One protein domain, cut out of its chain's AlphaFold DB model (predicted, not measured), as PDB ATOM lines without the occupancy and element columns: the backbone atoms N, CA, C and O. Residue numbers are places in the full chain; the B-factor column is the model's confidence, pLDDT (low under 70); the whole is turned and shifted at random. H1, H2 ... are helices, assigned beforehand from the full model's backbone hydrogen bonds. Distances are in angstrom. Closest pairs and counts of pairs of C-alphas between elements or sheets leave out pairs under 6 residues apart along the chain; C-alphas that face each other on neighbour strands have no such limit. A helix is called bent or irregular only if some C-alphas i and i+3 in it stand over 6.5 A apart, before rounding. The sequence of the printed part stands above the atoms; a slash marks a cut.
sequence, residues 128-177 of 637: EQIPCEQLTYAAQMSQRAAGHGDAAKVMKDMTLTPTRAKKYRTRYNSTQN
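This is residues 128 to 177 of the 637 residues of an uncharacterized protein of Helicoverpa armigera (UniProt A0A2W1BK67). Three helices follow one another in a zigzag: H1 and H2 lie side by side as a helical hairpin, and H3 turns off at the end of H2, making a V-shaped corner with it and leading away from H1. The far part of H3, residues 169 to 176, sticks out as an arm together with Asn 177. The printed part has 50 residues with three named helices, in the order H1, H2, H3, and no named strand; the class is all helix. The whole is loose, with a radius of gyration of the C-alphas of 12.6 A, and the C-alphas span 37 by 26 by 17 A along their three main axes.

Start at Glu 128 and read on to H1, residues 132 to 145; beyond a tight link of 3 residues you reach H2, residues 149 to 160. H1 and H2 touch, and their closest C-alphas are those of Gln 140 and Ala 152, 4.7 A apart. They form a helical hairpin, running opposite ways at a shallow tilt of 19 degrees. A tight link of 1 residue, Thr 161, then takes you to H3, residues 162 to 176. H2 and H3 touch only at the corner by their link, H2 with residues 157 to 159 alone and H3 with residues 164 to 165 alone. Their closest C-alphas are those of Met 158 and Ala 165, 5.1 A apart. H2 and H3 run opposite ways at a steep tilt of 51 degrees. H1 and H3 are apart. In H1 and H2 every O i to N i+4 pair is within hydrogen-bond range; in H3, 10 of 11 are.

Find C-alpha 132 at (60.248, 79.034, 102.011); from there H1 runs 19.8 A to C-alpha 145. Next find C-alpha 149 at (40.442, 75.950, 106.383), where H2 begins; it measures 16.9 A to C-alpha 160. H3 begins at C-alpha 162 and runs 22.0 A to C-alpha 176 at (39.160, 73.644, 83.029). H3 is neither bent nor irregular, but only just: C-alphas 162 and 165 are 6.2 A apart.

The two C-alphas farthest apart are those of Gln 129 and Asn 177, at 39.2 A. Residues 169 to 177, of which 169 to 176 belong to H3, stand free; the body without them has 41 residues and spans 28 by 27 by 11 A. The printed part has no cut, and both links between helices are tight. The mean pLDDT of the printed part is 85.8; look at residues 174 to 177 for the low-confidence stretch of this model, under 70.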
ATOM      1  N   GLU A 128      63.853  87.143 101.007       91.31
ATOM      2  CA  GLU A 128      65.308  87.049 101.167       91.31
ATOM      3  C   GLU A 128      65.705  86.659 102.595       91.31
ATOM      4  O   GLU A 128      66.679  85.936 102.778       91.31
ATOM      5  N   GLN A 129      64.948  87.101 103.603       91.31
ATOM      6  CA  GLN A 129      65.277  86.860 105.012       91.31
ATOM      7  C   GLN A 129      64.701  85.554 105.575       91.31
ATOM      8  O   GLN A 129      65.276  84.997 106.508       91.31
ATOM      9  N   ILE A 130      63.569  85.071 105.051       92.75
ATOM     10  CA  ILE A 130      62.826  83.942 105.633       92.75
ATOM     11  C   ILE A 130      62.811  82.756 104.654       92.75
ATOM     12  O   ILE A 130      62.461  82.935 103.484       92.75
ATOM     13  N   PRO A 131      63.132  81.525 105.103       91.50
ATOM     14  CA  PRO A 131      63.086  80.342 104.250       91.50
ATOM     15  C   PRO A 131      61.654  79.992 103.814       91.50
ATOM     16  O   PRO A 131      60.673  80.228 104.524       91.50
ATOM     17  N   CYS A 132      61.534  79.356 102.644       86.56
ATOM     18  CA  CYS A 132      60.248  79.034 102.011       86.56
ATOM     19  C   CYS A 132      59.325  78.169 102.890       86.56
ATOM     20  O   CYS A 132      58.107  78.349 102.868       86.56
ATOM     21  N   GLU A 133      59.880  77.246 103.678       86.94
ATOM     22  CA  GLU A 133      59.106  76.372 104.571       86.94
ATOM     23  C   GLU A 133      58.391  77.170 105.667       86.94
ATOM     24  O   GLU A 133      57.185  77.011 105.866       86.94
ATOM     25  N   GLN A 134      59.109  78.098 106.311       88.81
ATOM     26  CA  GLN A 134      58.549  78.980 107.337       88.81
ATOM     27  C   GLN A 134      57.500  79.925 106.747       88.81
ATOM     28  O   GLN A 134      56.442  80.102 107.345       88.81
ATOM     29  N   LEU A 135      57.741  80.472 105.549       90.44
ATOM     30  CA  LEU A 135      56.751  81.292 104.842       90.44
ATOM     31  C   LEU A 135      55.484  80.500 104.497       90.44
ATOM     32  O   LEU A 135      54.378  81.020 104.628       90.44
ATOM     33  N   THR A 136      55.627  79.237 104.091       88.88
ATOM     34  CA  THR A 136      54.482  78.387 103.734       88.88
ATOM     35  C   THR A 136      53.676  77.989 104.968       88.88
ATOM     36  O   THR A 136      52.446  78.024 104.940       88.88
ATOM     37  N   TYR A 137      54.350  77.678 106.078       90.12
ATOM     38  CA  TYR A 137      53.699  77.400 107.356       90.12
ATOM     39  C   TYR A 137      53.011  78.645 107.935       90.12
ATOM     40  O   TYR A 137      51.860  78.573 108.366       90.12
ATOM     41  N   ALA A 138      53.662  79.811 107.877       92.00
ATOM     42  CA  ALA A 138      53.064  81.079 108.288       92.00
ATOM     43  C   ALA A 138      51.816  81.400 107.455       92.00
ATOM     44  O   ALA A 138      50.757  81.663 108.020       92.00
ATOM     45  N   ALA A 139      51.895  81.276 106.124       91.56
ATOM     46  CA  ALA A 139      50.747  81.448 105.236       91.56
ATOM     47  C   ALA A 139      49.611  80.470 105.573       91.56
ATOM     48  O   ALA A 139      48.444  80.862 105.612       91.56
ATOM     49  N   GLN A 140      49.936  79.212 105.878       93.31
ATOM     50  CA  GLN A 140      48.967  78.216 106.318       93.31
ATOM     51  C   GLN A 140      48.242  78.629 107.603       93.31
ATOM     52  O   GLN A 140      47.015  78.536 107.666       93.31
ATOM     53  N   MET A 141      48.978  79.093 108.612       94.19
ATOM     54  CA  MET A 141      48.397  79.535 109.880       94.19
ATOM     55  C   MET A 141      47.570  80.811 109.715       94.19
ATOM     56  O   MET A 141      46.477  80.893 110.272       94.19
ATOM     57  N   SER A 142      48.015  81.755 108.883       93.94
ATOM     58  CA  SER A 142      47.241  82.954 108.549       93.94
ATOM     59  C   SER A 142      45.927  82.619 107.836       93.94
ATOM     60  O   SER A 142      44.896  83.187 108.182       93.94
ATOM     61  N   GLN A 143      45.923  81.667 106.895       93.81
ATOM     62  CA  GLN A 143      44.691  81.231 106.221       93.81
ATOM     63  C   GLN A 143      43.720  80.527 107.179       93.81
ATOM     64  O   GLN A 143      42.513  80.729 107.075       93.81
ATOM     65  N   ARG A 144      44.219  79.756 108.159       92.75
ATOM     66  CA  ARG A 144      43.370  79.181 109.220       92.75
ATOM     67  C   ARG A 144      42.769  80.250 110.124       92.75
ATOM     68  O   ARG A 144      41.576  80.193 110.395       92.75
ATOM     69  N   ALA A 145      43.574  81.220 110.558       93.94
ATOM     70  CA  ALA A 145      43.107  82.327 111.390       93.94
ATOM     71  C   ALA A 145      42.052  83.188 110.669       93.94
ATOM     72  O   ALA A 145      41.134  83.690 111.305       93.94
ATOM     73  N   ALA A 146      42.144  83.298 109.339       92.00
ATOM     74  CA  ALA A 146      41.149  83.953 108.492       92.00
ATOM     75  C   ALA A 146      39.889  83.098 108.212       92.00
ATOM     76  O   ALA A 146      38.994  83.554 107.507       92.00
ATOM     77  N   GLY A 147      39.810  81.862 108.722       90.94
ATOM     78  CA  GLY A 147      38.676  80.950 108.514       90.94
ATOM     79  C   GLY A 147      38.711  80.149 107.205       90.94
ATOM     80  O   GLY A 147      37.805  79.364 106.933       90.94
ATOM     81  N   HIS A 148      39.763  80.273 106.392       92.50
ATOM     82  CA  HIS A 148      39.924  79.553 105.125       92.50
ATOM     83  C   HIS A 148      40.610  78.189 105.327       92.50
ATOM     84  O   HIS A 148      41.729  77.940 104.863       92.50
ATOM     85  N   GLY A 149      39.926  77.281 106.033       91.25
ATOM     86  CA  GLY A 149      40.442  75.950 106.383       91.25
ATOM     87  C   GLY A 149      40.860  75.102 105.174       91.25
ATOM     88  O   GLY A 149      41.940  74.503 105.186       91.25
ATOM     89  N   ASP A 150      40.064  75.110 104.102       88.19
ATOM     90  CA  ASP A 150      40.354  74.350 102.880       88.19
ATOM     91  C   ASP A 150      41.597  74.869 102.150       88.19
ATOM     92  O   ASP A 150      42.446  74.078 101.739       88.19
ATOM     93  N   ALA A 151      41.776  76.191 102.064       87.94
ATOM     94  CA  ALA A 151      42.975  76.789 101.476       87.94
ATOM     95  C   ALA A 151      44.239  76.394 102.260       87.94
ATOM     96  O   ALA A 151      45.257  76.019 101.673       87.94
ATOM     97  N   ALA A 152      44.163  76.392 103.595       90.25
ATOM     98  CA  ALA A 152      45.252  75.939 104.456       90.25
ATOM     99  C   ALA A 152      45.554  74.434 104.313       90.25
ATOM    100  O   ALA A 152      46.709  74.012 104.445       90.25
ATOM    101  N   LYS A 153      44.532  73.613 104.046       89.44
ATOM    102  CA  LYS A 153      44.682  72.177 103.780       89.44
ATOM    103  C   LYS A 153      45.327  71.929 102.417       89.44
ATOM    104  O   LYS A 153      46.272  71.157 102.335       89.44
ATOM    105  N   VAL A 154      44.907  72.654 101.381       88.88
ATOM    106  CA  VAL A 154      45.506  72.582 100.039       88.88
ATOM    107  C   VAL A 154      46.983  72.988 100.065       88.88
ATOM    108  O   VAL A 154      47.813  72.266  99.520       88.88
ATOM    109  N   MET A 155      47.342  74.076 100.755       86.94
ATOM    110  CA  MET A 155      48.752  74.463 100.920       86.94
ATOM    111  C   MET A 155      49.572  73.402 101.670       86.94
ATOM    112  O   MET A 155      50.726  73.178 101.316       86.94
ATOM    113  N   LYS A 156      48.977  72.706 102.655       88.19
ATOM    114  CA  LYS A 156      49.608  71.553 103.328       88.19
ATOM    115  C   LYS A 156      49.875  70.420 102.344       88.19
ATOM    116  O   LYS A 156      50.966  69.871 102.290       88.19
ATOM    117  N   ASP A 157      48.863  70.067 101.563       86.75
ATOM    118  CA  ASP A 157      48.923  68.953 100.625       86.75
ATOM    119  C   ASP A 157      49.927  69.208  99.496       86.75
ATOM    120  O   ASP A 157      50.541  68.268  98.987       86.75
ATOM    121  N   MET A 158      50.124  70.475  99.120       84.12
ATOM    122  CA  MET A 158      51.126  70.892  98.142       84.12
ATOM    123  C   MET A 158      52.565  70.705  98.641       84.12
ATOM    124  O   MET A 158      53.436  70.425  97.819       84.12
ATOM    125  N   THR A 159      52.823  70.825  99.948       84.25
ATOM    126  CA  THR A 159      54.176  70.696 100.517       84.25
ATOM    127  C   THR A 159      54.564  69.268 100.901       84.25
ATOM    128  O   THR A 159      55.752  68.992 101.027       84.25
ATOM    129  N   LEU A 160      53.609  68.336 101.029       82.75
ATOM    130  CA  LEU A 160      53.889  66.936 101.398       82.75
ATOM    131  C   LEU A 160      54.717  66.170 100.355       82.75
ATOM    132  O   LEU A 160      55.477  65.268 100.701       82.75
ATOM    133  N   THR A 161      54.535  66.450  99.061       80.94
ATOM    134  CA  THR A 161      55.281  65.765  97.994       80.94
ATOM    135  C   THR A 161      55.335  66.636  96.736       80.94
ATOM    136  O   THR A 161      54.284  67.105  96.288       80.94
ATOM    137  N   PRO A 162      56.500  66.783  96.075       76.25
ATOM    138  CA  PRO A 162      56.649  67.644  94.894       76.25
ATOM    139  C   PRO A 162      55.752  67.245  93.705       76.25
ATOM    140  O   PRO A 162      55.404  68.075  92.868       76.25
ATOM    141  N   THR A 163      55.310  65.986  93.632       82.69
ATOM    142  CA  THR A 163      54.410  65.492  92.574       82.69
ATOM    143  C   THR A 163      52.942  65.851  92.807       82.69
ATOM    144  O   THR A 163      52.158  65.894  91.854       82.69
ATOM    145  N   ARG A 164      52.545  66.135  94.053       83.44
ATOM    146  CA  ARG A 164      51.147  66.386  94.422       83.44
ATOM    147  C   ARG A 164      50.652  67.693  93.809       83.44
ATOM    148  O   ARG A 164      49.599  67.691  93.177       83.44
ATOM    149  N   ALA A 165      51.460  68.753  93.841       83.38
ATOM    150  CA  ALA A 165      51.163  70.012  93.155       83.38
ATOM    151  C   ALA A 165      50.937  69.831  91.636       83.38
ATOM    152  O   ALA A 165      49.995  70.395  91.075       83.38
ATOM    153  N   LYS A 166      51.732  68.976  90.969       86.31
ATOM    154  CA  LYS A 166      51.545  68.640  89.543       86.31
ATOM    155  C   LYS A 166      50.225  67.903  89.297       86.31
ATOM    156  O   LYS A 166      49.547  68.200  88.314       86.31
ATOM    157  N   LYS A 167      49.827  66.986  90.187       86.06
ATOM    158  CA  LYS A 167      48.528  66.294  90.115       86.06
ATOM    159  C   LYS A 167      47.358  67.268  90.275       86.06
ATOM    160  O   LYS A 167      46.444  67.224  89.458       86.06
ATOM    161  N   TYR A 168      47.419  68.183  91.248       84.56
ATOM    162  CA  TYR A 168      46.416  69.245  91.405       84.56
ATOM    163  C   TYR A 168      46.315  70.111  90.149       84.56
ATOM    164  O   TYR A 168      45.214  70.314  89.654       84.56
ATOM    165  N   ARG A 169      47.446  70.551  89.583       82.69
ATOM    166  CA  ARG A 169      47.466  71.343  88.344       82.69
ATOM    167  C   ARG A 169      46.896  70.581  87.151       82.69
ATOM    168  O   ARG A 169      46.105  71.136  86.406       82.69
ATOM    169  N   THR A 170      47.278  69.318  86.974       84.38
ATOM    170  CA  THR A 170      46.792  68.486  85.861       84.38
ATOM    171  C   THR A 170      45.289  68.263  85.976       84.38
ATOM    172  O   THR A 170      44.575  68.420  84.995       84.38
ATOM    173  N   ARG A 171      44.796  67.970  87.186       81.69
ATOM    174  CA  ARG A 171      43.370  67.765  87.431       81.69
ATOM    175  C   ARG A 171      42.583  69.062  87.274       81.69
ATOM    176  O   ARG A 171      41.613  69.072  86.535       81.69
ATOM    177  N   TYR A 172      43.043  70.159  87.870       80.12
ATOM    178  CA  TYR A 172      42.431  71.478  87.713       80.12
ATOM    179  C   TYR A 172      42.366  71.899  86.241       80.12
ATOM    180  O   TYR A 172      41.305  72.290  85.771       80.12
ATOM    181  N   ASN A 173      43.455  71.721  85.489       77.69
ATOM    182  CA  ASN A 173      43.477  71.975  84.052       77.69
ATOM    183  C   ASN A 173      42.555  71.022  83.282       77.69
ATOM    184  O   ASN A 173      41.884  71.467  82.370       77.69
ATOM    185  N   SER A 174      42.456  69.742  83.660       69.12
ATOM    186  CA  SER A 174      41.503  68.809  83.035       69.12
ATOM    187  C   SER A 174      40.042  69.163  83.322       69.12
ATOM    188  O   SER A 174      39.182  68.907  82.493       69.12
ATOM    189  N   THR A 175      39.757  69.783  84.471       62.31
ATOM    190  CA  THR A 175      38.428  70.307  84.821       62.31
ATOM    191  C   THR A 175      38.150  71.649  84.134       62.31
ATOM    192  O   THR A 175      36.999  71.976  83.879       62.31
ATOM    193  N   GLN A 176      39.201  72.414  83.825       62.00
ATOM    194  CA  GLN A 176      39.160  73.644  83.029       62.00
ATOM    195  C   GLN A 176      39.263  73.393  81.519       62.00
ATOM    196  O   GLN A 176      39.119  74.350  80.764       62.00
ATOM    197  N   ASN A 177      39.517  72.155  81.067       57.31
ATOM    198  CA  ASN A 177      39.491  71.829  79.645       57.31
ATOM    199  C   ASN A 177      38.098  72.188  79.142       57.31
ATOM    200  O   ASN A 177      37.099  71.581  79.530       57.31
TER     201      ASN A 177